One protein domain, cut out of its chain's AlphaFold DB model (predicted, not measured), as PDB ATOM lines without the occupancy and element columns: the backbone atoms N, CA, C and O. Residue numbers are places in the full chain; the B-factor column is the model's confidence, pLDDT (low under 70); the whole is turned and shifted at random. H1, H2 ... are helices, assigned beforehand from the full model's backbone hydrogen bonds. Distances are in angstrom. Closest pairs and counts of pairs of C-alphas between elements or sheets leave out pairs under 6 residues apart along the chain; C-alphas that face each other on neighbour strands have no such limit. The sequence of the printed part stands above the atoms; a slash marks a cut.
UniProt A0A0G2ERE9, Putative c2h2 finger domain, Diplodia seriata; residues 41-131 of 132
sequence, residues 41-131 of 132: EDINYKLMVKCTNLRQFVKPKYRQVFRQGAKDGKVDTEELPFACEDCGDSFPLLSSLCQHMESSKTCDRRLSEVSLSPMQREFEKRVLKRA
ATOM      1  N   GLU A  41     267.666 160.731 212.425       87.81
ATOM      2  CA  GLU A  41     268.737 161.641 212.018       87.81
ATOM      3  C   GLU A  41     268.536 163.074 212.516       87.81
ATOM      4  O   GLU A  41     269.485 163.766 212.907       87.81
ATOM      5  N   ASP A  42     267.291 163.538 212.481       88.44
ATOM      6  CA  ASP A  42     266.946 164.871 212.946       88.44
ATOM      7  C   ASP A  42     267.161 164.976 214.457       88.44
ATOM      8  O   ASP A  42     267.773 165.940 214.919       88.44
ATOM      9  N   ILE A  43     266.730 163.961 215.206       89.94
ATOM     10  CA  ILE A  43     266.819 163.930 216.668       89.94
ATOM     11  C   ILE A  43     268.250 163.646 217.149       89.94
ATOM     12  O   ILE A  43     268.841 164.472 217.849       89.94
ATOM     13  N   ASN A  44     268.835 162.521 216.737       88.88
ATOM     14  CA  ASN A  44     270.108 162.014 217.255       88.88
ATOM     15  C   ASN A  44     271.329 162.770 216.754       88.88
ATOM     16  O   ASN A  44     272.356 162.765 217.430       88.88
ATOM     17  N   TYR A  45     271.232 163.448 215.610       86.62
ATOM     18  CA  TYR A  45     272.379 164.135 215.019       86.62
ATOM     19  C   TYR A  45     272.143 165.634 214.886       86.62
ATOM     20  O   TYR A  45     272.874 166.428 215.483       86.62
ATOM     21  N   LYS A  46     271.120 166.053 214.129       87.19
ATOM     22  CA  LYS A  46     270.949 167.475 213.781       87.19
ATOM     23  C   LYS A  46     270.610 168.323 215.005       87.19
ATOM     24  O   LYS A  46     271.253 169.353 215.208       87.19
ATOM     25  N   LEU A  47     269.662 167.890 215.838       88.31
ATOM     26  CA  LEU A  47     269.345 168.575 217.096       88.31
ATOM     27  C   LEU A  47     270.458 168.402 218.124       88.31
ATOM     28  O   LEU A  47     270.826 169.362 218.803       88.31
ATOM     29  N   MET A  48     271.058 167.215 218.194       87.25
ATOM     30  CA  MET A  48     272.124 166.944 219.152       87.25
ATOM     31  C   MET A  48     273.344 167.856 219.003       87.25
ATOM     32  O   MET A  48     273.887 168.347 219.992       87.25
ATOM     33  N   VAL A  49     273.765 168.161 217.774       87.38
ATOM     34  CA  VAL A  49     274.891 169.083 217.530       87.38
ATOM     35  C   VAL A  49     274.583 170.510 218.002       87.38
ATOM     36  O   VAL A  49     275.509 171.265 218.311       87.38
ATOM     37  N   LYS A  50     273.303 170.886 218.072       87.31
ATOM     38  CA  LYS A  50     272.841 172.208 218.517       87.31
ATOM     39  C   LYS A  50     272.663 172.298 220.034       87.31
ATOM     40  O   LYS A  50     272.764 173.391 220.586       87.31
ATOM     41  N   CYS A  51     272.444 171.173 220.711       87.31
ATOM     42  CA  CYS A  51     272.141 171.127 222.142       87.31
ATOM     43  C   CYS A  51     273.391 170.805 222.964       87.31
ATOM     44  O   CYS A  51     273.720 169.644 223.206       87.31
ATOM     45  N   THR A  52     274.109 171.841 223.407       81.12
ATOM     46  CA  THR A  52     275.385 171.686 224.126       81.12
ATOM     47  C   THR A  52     275.262 170.908 225.432       81.12
ATOM     48  O   THR A  52     276.163 170.130 225.739       81.12
ATOM     49  N   ASN A  53     274.145 171.052 226.147       81.88
ATOM     50  CA  ASN A  53     273.864 170.364 227.408       81.88
ATOM     51  C   ASN A  53     273.654 168.854 227.251       81.88
ATOM     52  O   ASN A  53     273.747 168.128 228.224       81.88
ATOM     53  N   LEU A  54     273.370 168.362 226.047       83.19
ATOM     54  CA  LEU A  54     273.205 166.928 225.810       83.19
ATOM     55  C   LEU A  54     274.457 166.296 225.202       83.19
ATOM     56  O   LEU A  54     274.545 165.078 225.086       83.19
ATOM     57  N   ARG A  55     275.475 167.094 224.845       81.56
ATOM     58  CA  ARG A  55     276.751 166.579 224.309       81.56
ATOM     59  C   ARG A  55     277.506 165.713 225.314       81.56
ATOM     60  O   ARG A  55     278.365 164.939 224.899       81.56
ATOM     61  N   GLN A  56     277.199 165.854 226.599       85.31
ATOM     62  CA  GLN A  56     277.689 164.997 227.679       85.31
ATOM     63  C   GLN A  56     277.280 163.528 227.468       85.31
ATOM     64  O   GLN A  56     278.066 162.621 227.687       85.31
ATOM     65  N   PHE A  57     276.125 163.296 226.841       89.25
ATOM     66  CA  PHE A  57     275.641 161.962 226.501       89.25
ATOM     67  C   PHE A  57     276.165 161.407 225.185       89.25
ATOM     68  O   PHE A  57     275.911 160.253 224.870       89.25
ATOM     69  N   VAL A  58     276.883 162.203 224.393       90.94
ATOM     70  CA  VAL A  58     277.488 161.748 223.138       90.94
ATOM     71  C   VAL A  58     278.953 161.441 223.400       90.94
ATOM     72  O   VAL A  58     279.716 162.347 223.770       90.94
ATOM     73  N   LYS A  59     279.372 160.192 223.150       91.06
ATOM     74  CA  LYS A  59     280.773 159.801 223.355       91.06
ATOM     75  C   LYS A  59     281.696 160.731 222.557       91.06
ATOM     76  O   LYS A  59     281.385 161.058 221.404       91.06
ATOM     77  N   PRO A  60     282.859 161.129 223.106       89.38
ATOM     78  CA  PRO A  60     283.736 162.117 222.480       89.38
ATOM     79  C   PRO A  60     284.065 161.840 221.006       89.38
ATOM     80  O   PRO A  60     284.001 162.770 220.200       89.38
ATOM     81  N   LYS A  61     284.311 160.570 220.640       87.44
ATOM     82  CA  LYS A  61     284.630 160.158 219.260       87.44
ATOM     83  C   LYS A  61     283.527 160.485 218.240       87.44
ATOM     84  O   LYS A  61     283.839 160.811 217.101       87.44
ATOM     85  N   TYR A  62     282.254 160.506 218.648       88.75
ATOM     86  CA  TYR A  62     281.128 160.796 217.747       88.75
ATOM     87  C   TYR A  62     280.781 162.277 217.643       88.75
ATOM     88  O   TYR A  62     280.080 162.678 216.719       88.75
ATOM     89  N   ARG A  63     281.287 163.136 218.537       87.88
ATOM     90  CA  ARG A  63     280.937 164.569 218.530       87.88
ATOM     91  C   ARG A  63     281.329 165.259 217.221       87.88
ATOM     92  O   ARG A  63     280.610 166.144 216.759       87.88
ATOM     93  N   GLN A  64     282.472 164.885 216.640       86.19
ATOM     94  CA  GLN A  64     282.906 165.403 215.342       86.19
ATOM     95  C   GLN A  64     282.116 164.773 214.193       86.19
ATOM     96  O   GLN A  64     281.676 165.506 213.311       86.19
ATOM     97  N   VAL A  65     281.874 163.459 214.252       86.62
ATOM     98  CA  VAL A  65     281.078 162.718 213.259       86.62
ATOM     99  C   VAL A  65     279.675 163.308 213.140       86.62
ATOM    100  O   VAL A  65     279.247 163.653 212.047       86.62
ATOM    101  N   PHE A  66     278.996 163.550 214.262       87.94
ATOM    102  CA  PHE A  66     277.661 164.149 214.278       87.94
ATOM    103  C   PHE A  66     277.673 165.557 213.694       87.94
ATOM    104  O   PHE A  66     276.791 165.919 212.921       87.94
ATOM    105  N   ARG A  67     278.684 166.367 214.040       86.50
ATOM    106  CA  ARG A  67     278.811 167.728 213.508       86.50
ATOM    107  C   ARG A  67     278.991 167.723 211.995       86.50
ATOM    108  O   ARG A  67     278.416 168.584 211.334       86.50
ATOM    109  N   GLN A  68     279.803 166.808 211.476       84.75
ATOM    110  CA  GLN A  68     280.043 166.685 210.045       84.75
ATOM    111  C   GLN A  68     278.800 166.143 209.337       84.75
ATOM    112  O   GLN A  68     278.291 166.777 208.421       84.75
ATOM    113  N   GLY A  69     278.209 165.068 209.850       81.81
ATOM    114  CA  GLY A  69     277.024 164.478 209.250       81.81
ATOM    115  C   GLY A  69     275.765 165.349 209.337       81.81
ATOM    116  O   GLY A  69     274.919 165.306 208.449       81.81
ATOM    117  N   ALA A  70     275.664 166.242 210.328       82.69
ATOM    118  CA  ALA A  70     274.631 167.278 210.354       82.69
ATOM    119  C   ALA A  70     274.782 168.316 209.223       82.69
ATOM    120  O   ALA A  70     273.784 168.933 208.852       82.69
ATOM    121  N   LYS A  71     275.997 168.525 208.689       83.75
ATOM    122  CA  LYS A  71     276.242 169.365 207.502       83.75
ATOM    123  C   LYS A  71     275.984 168.593 206.211       83.75
ATOM    124  O   LYS A  71     275.329 169.124 205.324       83.75
ATOM    125  N   ASP A  72     276.468 167.357 206.145       82.31
ATOM    126  CA  ASP A  72     276.421 166.535 204.929       82.31
ATOM    127  C   ASP A  72     275.051 165.870 204.719       82.31
ATOM    128  O   ASP A  72     274.768 165.340 203.649       82.31
ATOM    129  N   GLY A  73     274.187 165.894 205.739       75.19
ATOM    130  CA  GLY A  73     272.866 165.271 205.701       75.19
ATOM    131  C   GLY A  73     272.897 163.749 205.840       75.19
ATOM    132  O   GLY A  73     271.872 163.117 205.627       75.19
ATOM    133  N   LYS A  74     274.044 163.168 206.203       77.44
ATOM    134  CA  LYS A  74     274.229 161.733 206.424       77.44
ATOM    135  C   LYS A  74     275.206 161.519 207.568       77.44
ATOM    136  O   LYS A  74     276.254 162.159 207.604       77.44
ATOM    137  N   VAL A  75     274.895 160.602 208.479       74.62
ATOM    138  CA  VAL A  75     275.806 160.221 209.565       74.62
ATOM    139  C   VAL A  75     276.085 158.734 209.466       74.62
ATOM    140  O   VAL A  75     275.156 157.934 209.464       74.62
ATOM    141  N   ASP A  76     277.361 158.380 209.365       72.62
ATOM    142  CA  ASP A  76     277.806 156.992 209.397       72.62
ATOM    143  C   ASP A  76     278.257 156.653 210.822       72.62
ATOM    144  O   ASP A  76     279.247 157.198 211.319       72.62
ATOM    145  N   THR A  77     277.463 155.848 211.529       69.88
ATOM    146  CA  THR A  77     277.752 155.448 212.912       69.88
ATOM    147  C   THR A  77     277.529 153.951 213.065       69.88
ATOM    148  O   THR A  77     276.389 153.499 213.141       69.88
ATOM    149  N   GLU A  78     278.611 153.182 213.155       65.12
ATOM    150  CA  GLU A  78     278.519 151.734 213.378       65.12
ATOM    151  C   GLU A  78     278.318 151.362 214.856       65.12
ATOM    152  O   GLU A  78     277.897 150.248 215.153       65.12
ATOM    153  N   GLU A  79     278.576 152.279 215.802       75.50
ATOM    154  CA  GLU A  79     278.512 151.944 217.228       75.50
ATOM    155  C   GLU A  79     277.816 152.993 218.093       75.50
ATOM    156  O   GLU A  79     278.152 154.175 218.066       75.50
ATOM    157  N   LEU A  80     276.871 152.491 218.892       87.88
ATOM    158  CA  LEU A  80     276.226 153.063 220.078       87.88
ATOM    159  C   LEU A  80     276.816 154.417 220.527       87.88
ATOM    160  O   LEU A  80     277.718 154.444 221.386       87.88
ATOM    161  N   PRO A  81     276.365 155.537 219.933       91.50
ATOM    162  CA  PRO A  81     277.034 156.817 220.106       91.50
ATOM    163  C   PRO A  81     276.660 157.517 221.410       91.50
ATOM    164  O   PRO A  81     277.392 158.407 221.860       91.50
ATOM    165  N   PHE A  82     275.554 157.098 222.021       93.44
ATOM    166  CA  PHE A  82     275.069 157.628 223.279       93.44
ATOM    167  C   PHE A  82     275.626 156.824 224.447       93.44
ATOM    168  O   PHE A  82     275.714 155.602 224.357       93.44
ATOM    169  N   ALA A  83     276.009 157.492 225.529       94.06
ATOM    170  CA  ALA A  83     276.465 156.844 226.749       94.06
ATOM    171  C   ALA A  83     275.958 157.572 227.993       94.06
ATOM    172  O   ALA A  83     275.888 158.803 228.017       94.06
ATOM    173  N   CYS A  84     275.635 156.803 229.029       93.38
ATOM    174  CA  CYS A  84     275.440 157.340 230.367       93.38
ATOM    175  C   CYS A  84     276.814 157.622 230.993       93.38
ATOM    176  O   CYS A  84     277.665 156.736 231.018       93.38
ATOM    177  N   GLU A  85     277.050 158.840 231.485       88.94
ATOM    178  CA  GLU A  85     278.340 159.199 232.097       88.94
ATOM    179  C   GLU A  85     278.558 158.524 233.460       88.94
ATOM    180  O   GLU A  85     279.702 158.326 233.858       88.94
ATOM    181  N   ASP A  86     277.479 158.129 234.138       89.94
ATOM    182  CA  ASP A  86     277.531 157.564 235.485       89.94
ATOM    183  C   ASP A  86     277.805 156.052 235.483       89.94
ATOM    184  O   ASP A  86     278.646 155.582 236.247       89.94
ATOM    185  N   CYS A  87     277.141 155.276 234.614       92.56
ATOM    186  CA  CYS A  87     277.356 153.822 234.530       92.56
ATOM    187  C   CYS A  87     278.201 153.370 233.327       92.56
ATOM    188  O   CYS A  87     278.668 152.235 233.303       92.56
ATOM    189  N   GLY A  88     278.404 154.227 232.321       90.44
ATOM    190  CA  GLY A  88     279.157 153.897 231.104       90.44
ATOM    191  C   GLY A  88     278.383 153.093 230.050       90.44
ATOM    192  O   GLY A  88     278.903 152.878 228.948       90.44
ATOM    193  N   ASP A  89     277.143 152.683 230.339       94.00
ATOM    194  CA  ASP A  89     276.305 151.954 229.384       94.00
ATOM    195  C   ASP A  89     276.085 152.772 228.115       94.00
ATOM    196  O   ASP A  89     275.926 153.995 228.147       94.00
ATOM    197  N   SER A  90     276.087 152.075 226.981       94.69
ATOM    198  CA  SER A  90     276.044 152.680 225.657       94.69
ATOM    199  C   SER A  90     274.792 152.285 224.889       94.69
ATOM    200  O   SER A  90     274.362 151.137 224.939       94.69
ATOM    201  N   PHE A  91     274.249 153.226 224.123       94.69
ATOM    202  CA  PHE A  91     272.957 153.091 223.465       94.69
ATOM    203  C   PHE A  91     273.001 153.582 222.010       94.69
ATOM    204  O   PHE A  91     273.765 154.500 221.691       94.69
ATOM    205  N   PRO A  92     272.189 152.986 221.113       92.25
ATOM    206  CA  PRO A  92     272.160 153.364 219.700       92.25
ATOM    207  C   PRO A  92     271.398 154.672 219.463       92.25
ATOM    208  O   PRO A  92     271.708 155.404 218.527       92.25
ATOM    209  N   LEU A  93     270.414 154.963 220.314       92.75
ATOM    210  CA  LEU A  93     269.460 156.056 220.165       92.75
ATOM    211  C   LEU A  93     269.374 156.876 221.454       92.75
ATOM    212  O   LEU A  93     269.626 156.354 222.548       92.75
ATOM    213  N   LEU A  94     268.965 158.140 221.332       93.81
ATOM    214  CA  LEU A  94     268.729 158.998 222.486       93.81
ATOM    215  C   LEU A  94     267.554 158.480 223.318       93.81
ATOM    216  O   LEU A  94     267.646 158.481 224.545       93.81
ATOM    217  N   SER A  95     266.486 157.983 222.679       95.44
ATOM    218  CA  SER A  95     265.346 157.398 223.403       95.44
ATOM    219  C   SER A  95     265.767 156.256 224.328       95.44
ATOM    220  O   SER A  95     265.313 156.207 225.469       95.44
ATOM    221  N   SER A  96     266.674 155.385 223.880       95.56
ATOM    222  CA  SER A  96     267.184 154.262 224.673       95.56
ATOM    223  C   SER A  96     267.979 154.729 225.896       95.56
ATOM    224  O   SER A  96     267.795 154.189 226.986       95.56
ATOM    225  N   LEU A  97     268.810 155.768 225.757       95.38
ATOM    226  CA  LEU A  97     269.499 156.371 226.902       95.38
ATOM    227  C   LEU A  97     268.511 157.053 227.864       95.38
ATOM    228  O   LEU A  97     268.616 156.885 229.078       95.38
ATOM    229  N   CYS A  98     267.530 157.796 227.346       94.94
ATOM    230  CA  CYS A  98     266.493 158.413 228.173       94.94
ATOM    231  C   CYS A  98     265.686 157.358 228.942       94.94
ATOM    232  O   CYS A  98     265.454 157.526 230.136       94.94
ATOM    233  N   GLN A  99     265.326 156.247 228.294       95.75
ATOM    234  CA  GLN A  99     264.612 155.138 228.924       95.75
ATOM    235  C   GLN A  99     265.443 154.508 230.044       95.75
ATOM    236  O   GLN A  99     264.915 154.229 231.123       95.75
ATOM    237  N   HIS A 100     266.748 154.323 229.818       95.56
ATOM    238  CA  HIS A 100     267.675 153.911 230.866       95.56
ATOM    239  C   HIS A 100     267.620 154.880 232.059       95.56
ATOM    240  O   HIS A 100     267.417 154.439 233.185       95.56
ATOM    241  N   MET A 101     267.700 156.192 231.837       94.06
ATOM    242  CA  MET A 101     267.669 157.186 232.921       94.06
ATOM    243  C   MET A 101     266.307 157.285 233.644       94.06
ATOM    244  O   MET A 101     266.241 157.717 234.797       94.06
ATOM    245  N   GLU A 102     265.208 156.911 232.984       93.88
ATOM    246  CA  GLU A 102     263.857 156.889 233.568       93.88
ATOM    247  C   GLU A 102     263.564 155.609 234.363       93.88
ATOM    248  O   GLU A 102     262.789 155.652 235.316       93.88
ATOM    249  N   SER A 103     264.155 154.470 233.984       91.00
ATOM    250  CA  SER A 103     263.758 153.148 234.502       91.00
ATOM    251  C   SER A 103     264.872 152.353 235.187       91.00
ATOM    252  O   SER A 103     264.581 151.374 235.882       91.00
ATOM    253  N   SER A 104     266.138 152.749 235.027       87.75
ATOM    254  CA  SER A 104     267.264 152.002 235.585       87.75
ATOM    255  C   SER A 104     267.239 152.005 237.112       87.75
ATOM    256  O   SER A 104     267.118 153.047 237.765       87.75
ATOM    257  N   LYS A 105     267.382 150.807 237.683       86.12
ATOM    258  CA  LYS A 105     267.513 150.577 239.130       86.12
ATOM    259  C   LYS A 105     268.969 150.543 239.592       86.12
ATOM    260  O   LYS A 105     269.217 150.587 240.788       86.12
ATOM    261  N   THR A 106     269.906 150.416 238.655       87.69
ATOM    262  CA  THR A 106     271.343 150.230 238.913       87.69
ATOM    263  C   THR A 106     272.174 151.451 238.533       87.69
ATOM    264  O   THR A 106     273.374 151.461 238.774       87.69
ATOM    265  N   CYS A 107     271.548 152.464 237.932       91.50
ATOM    266  CA  CYS A 107     272.162 153.742 237.612       91.50
ATOM    267  C   CYS A 107     271.430 154.855 238.365       91.50
ATOM    268  O   CYS A 107     270.194 154.912 238.355       91.50
ATOM    269  N   ASP A 108     272.197 155.733 239.004       87.75
ATOM    270  CA  ASP A 108     271.664 156.861 239.767       87.75
ATOM    271  C   ASP A 108     271.303 158.053 238.883       87.75
ATOM    272  O   ASP A 108     270.550 158.927 239.306       87.75
ATOM    273  N   ARG A 109     271.765 158.062 237.630       90.31
ATOM    274  CA  ARG A 109     271.506 159.150 236.695       90.31
ATOM    275  C   ARG A 109     270.032 159.216 236.310       90.31
ATOM    276  O   ARG A 109     269.515 158.316 235.646       90.31
ATOM    277  N   ARG A 110     269.359 160.315 236.667       90.94
ATOM    278  CA  ARG A 110     267.928 160.520 236.380       90.94
ATOM    279  C   ARG A 110     267.697 161.486 235.235       90.94
ATOM    280  O   ARG A 110     268.354 162.519 235.127       90.94
ATOM    281  N   LEU A 111     266.701 161.188 234.398       89.00
ATOM    282  CA  LEU A 111     266.341 162.072 233.286       89.00
ATOM    283  C   LEU A 111     265.825 163.430 233.781       89.00
ATOM    284  O   LEU A 111     266.052 164.440 233.126       89.00
ATOM    285  N   SER A 112     265.206 163.470 234.964       87.56
ATOM    286  CA  SER A 112     264.741 164.702 235.614       87.56
ATOM    287  C   SER A 112     265.858 165.706 235.919       87.56
ATOM    288  O   SER A 112     265.583 166.896 236.040       87.56
ATOM    289  N   GLU A 113     267.111 165.259 236.020       87.62
ATOM    290  CA  GLU A 113     268.276 166.131 236.227       87.62
ATOM    291  C   GLU A 113     268.740 166.807 234.934       87.62
ATOM    292  O   GLU A 113     269.579 167.710 234.964       87.62
ATOM    293  N   VAL A 114     268.216 166.375 233.785       86.56
ATOM    294  CA  VAL A 114     268.613 166.888 232.481       86.56
ATOM    295  C   VAL A 114     267.457 167.586 231.787       86.56
ATOM    296  O   VAL A 114     266.414 167.016 231.490       86.56
ATOM    297  N   SER A 115     267.677 168.855 231.451       88.56
ATOM    298  CA  SER A 115     266.702 169.634 230.695       88.56
ATOM    299  C   SER A 115     266.716 169.254 229.210       88.56
ATOM    300  O   SER A 115     267.698 169.493 228.504       88.56
ATOM    301  N   LEU A 116     265.591 168.732 228.713       89.38
ATOM    302  CA  LEU A 116     265.349 168.519 227.278       89.38
ATOM    303  C   LEU A 116     264.848 169.782 226.556       89.38
ATOM    304  O   LEU A 116     264.777 169.815 225.329       89.38
ATOM    305  N   SER A 117     264.549 170.859 227.288       89.62
ATOM    306  CA  SER A 117     264.021 172.107 226.725       89.62
ATOM    307  C   SER A 117     264.896 172.736 225.627       89.62
ATOM    308  O   SER A 117     264.339 173.316 224.696       89.62
ATOM    309  N   PRO A 118     266.246 172.661 225.662       89.88
ATOM    310  CA  PRO A 118     267.075 173.111 224.545       89.88
ATOM    311  C   PRO A 118     266.776 172.375 223.233       89.88
ATOM    312  O   PRO A 118     266.722 173.030 222.193       89.88
ATOM    313  N   MET A 119     266.524 171.060 223.283       89.69
ATOM    314  CA  MET A 119     266.140 170.290 222.094       89.69
ATOM    315  C   MET A 119     264.774 170.701 221.589       89.69
ATOM    316  O   MET A 119     264.640 170.966 220.400       89.69
ATOM    317  N   GLN A 120     263.794 170.801 222.489       91.88
ATOM    318  CA  GLN A 120     262.447 171.230 222.133       91.88
ATOM    319  C   GLN A 120     262.471 172.583 221.410       91.88
ATOM    320  O   GLN A 120     261.946 172.710 220.309       91.88
ATOM    321  N   ARG A 121     263.170 173.578 221.968       91.12
ATOM    322  CA  ARG A 121     263.283 174.906 221.343       91.12
ATOM    323  C   ARG A 121     263.941 174.861 219.967       91.12
ATOM    324  O   ARG A 121     263.561 175.614 219.075       91.12
ATOM    325  N   GLU A 122     264.970 174.037 219.789       90.50
ATOM    326  CA  GLU A 122     265.636 173.920 218.489       90.50
ATOM    327  C   GLU A 122     264.779 173.149 217.472       90.50
ATOM    328  O   GLU A 122     264.772 173.495 216.287       90.50
ATOM    329  N   PHE A 123     264.002 172.169 217.936       90.19
ATOM    330  CA  PHE A 123     262.997 171.468 217.142       90.19
ATOM    331  C   PHE A 123     261.933 172.443 216.629       90.19
ATOM    332  O   PHE A 123     261.710 172.541 215.422       90.19
ATOM    333  N   GLU A 124     261.331 173.230 217.519       88.44
ATOM    334  CA  GLU A 124     260.280 174.196 217.182       88.44
ATOM    335  C   GLU A 124     260.768 175.230 216.157       88.44
ATOM    336  O   GLU A 124     260.093 175.492 215.161       88.44
ATOM    337  N   LYS A 125     261.996 175.749 216.306       86.50
ATOM    338  CA  LYS A 125     262.605 176.644 215.302       86.50
ATOM    339  C   LYS A 125     262.719 176.000 213.924       86.50
ATOM    340  O   LYS A 125     262.577 176.692 212.917       86.50
ATOM    341  N   ARG A 126     263.036 174.705 213.852       79.25
ATOM    342  CA  ARG A 126     263.131 173.975 212.579       79.25
ATOM    343  C   ARG A 126     261.759 173.837 211.925       79.25
ATOM    344  O   ARG A 126     261.671 174.016 210.714       79.25
ATOM    345  N   VAL A 127     260.716 173.550 212.706       70.88
ATOM    346  CA  VAL A 127     259.333 173.475 212.211       70.88
ATOM    347  C   VAL A 127     258.872 174.836 211.687       70.88
ATOM    348  O   VAL A 127     258.405 174.912 210.554       70.88
ATOM    349  N   LEU A 128     259.101 175.919 212.436       61.00
ATOM    350  CA  LEU A 128     258.746 177.280 212.010       61.00
ATOM    351  C   LEU A 128     259.436 177.687 210.698       61.00
ATOM    352  O   LEU A 128     258.810 178.294 209.839       61.00
ATOM    353  N   LYS A 129     260.704 177.303 210.504       60.44
ATOM    354  CA  LYS A 129     261.453 177.587 209.267       60.44
ATOM    355  C   LYS A 129     260.967 176.822 208.036       60.44
ATOM    356  O   LYS A 129     261.328 177.208 206.935       60.44
ATOM    357  N   ARG A 130     260.219 175.727 208.201       56.28
ATOM    358  CA  ARG A 130     259.620 174.976 207.082       56.28
ATOM    359  C   ARG A 130     258.265 175.555 206.643       56.28
ATOM    360  O   ARG A 130     257.752 175.125 205.618       56.28
ATOM    361  N   ALA A 131     257.689 176.478 207.418       55.22
ATOM    362  CA  ALA A 131     256.392 177.107 207.156       55.22
ATOM    363  C   ALA A 131     256.490 178.468 206.426       55.22
ATOM    364  O   ALA A 131     255.461 179.034 206.062       55.22
TER     365      ALA A 131
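This is residues 41 to 131 of the 132 residues of the protein "Putative c2h2 finger domain" of Diplodia seriata (UniProt A0A0G2ERE9). The two longest helices, H3 and H5, lie on either side of H1 and cross it, and H2 turns off H1 at a corner. H4 lies towards the other end of an elongated outline, where the long link of residues 104 to 116 holds Thr 106, one of the two residues farthest apart. The printed part has 91 residues with five named helices, H1 to H5 in chain order, and no named strand; its class is all helix. It is compact, with a radius of gyration of the C-alphas of 13.4 A and spans of 43 by 27 by 17 A.

H3, residues 60 to 72, is 19.5 A long from C-alpha 60 at (283.736, 162.117, 222.480). H5, residues 117 to 129, is 18.5 A long and ends at C-alpha 129 (261.453, 177.587, 209.267). H1, residues 41 to 50, measures 13.1 A from C-alpha 41 at (268.737, 161.641, 212.018). H2 is residues 52 to 57, 10.0 A; H4 is residues 94 to 103, 14.3 A.

H1 is the hub. H3 touches it, closest C-alphas Ala 70 and Lys 46 at 5.0 A, only just about perpendicular at 72 degrees. H5 touches H1 with residues 119 to 123 alone, closest C-alphas Met 119 and Leu 47 at 6.2 A. H1 and H2 only just touch, only at the corner, with 3 pairs of C-alphas within 8 A; the closest are Met 48 and Leu 54, 6.7 A. H4 is close to but not clearly touching H1, closest C-alphas Leu 94 and Asn 44 at 6.2 A. H3 and H5 are apart. Every O i to N i+4 pair is within hydrogen-bond range in H4 and H5, against 3 of 6 in H1, 6 of 9 in H3 and 0 of 2 in H2, where 2 of 3 O i to N i+3 pairs are.

The C-alphas of Thr 106 and Ala 131 are farthest apart, 44.2 A. The printed part has no cut. The links H3 to H4 and H4 to H5 are long; in the first, residues 82 to 83 pair antiparallel with 90 to 91. Confidence is under 70 at residues 77 to 78 and 128 to 131.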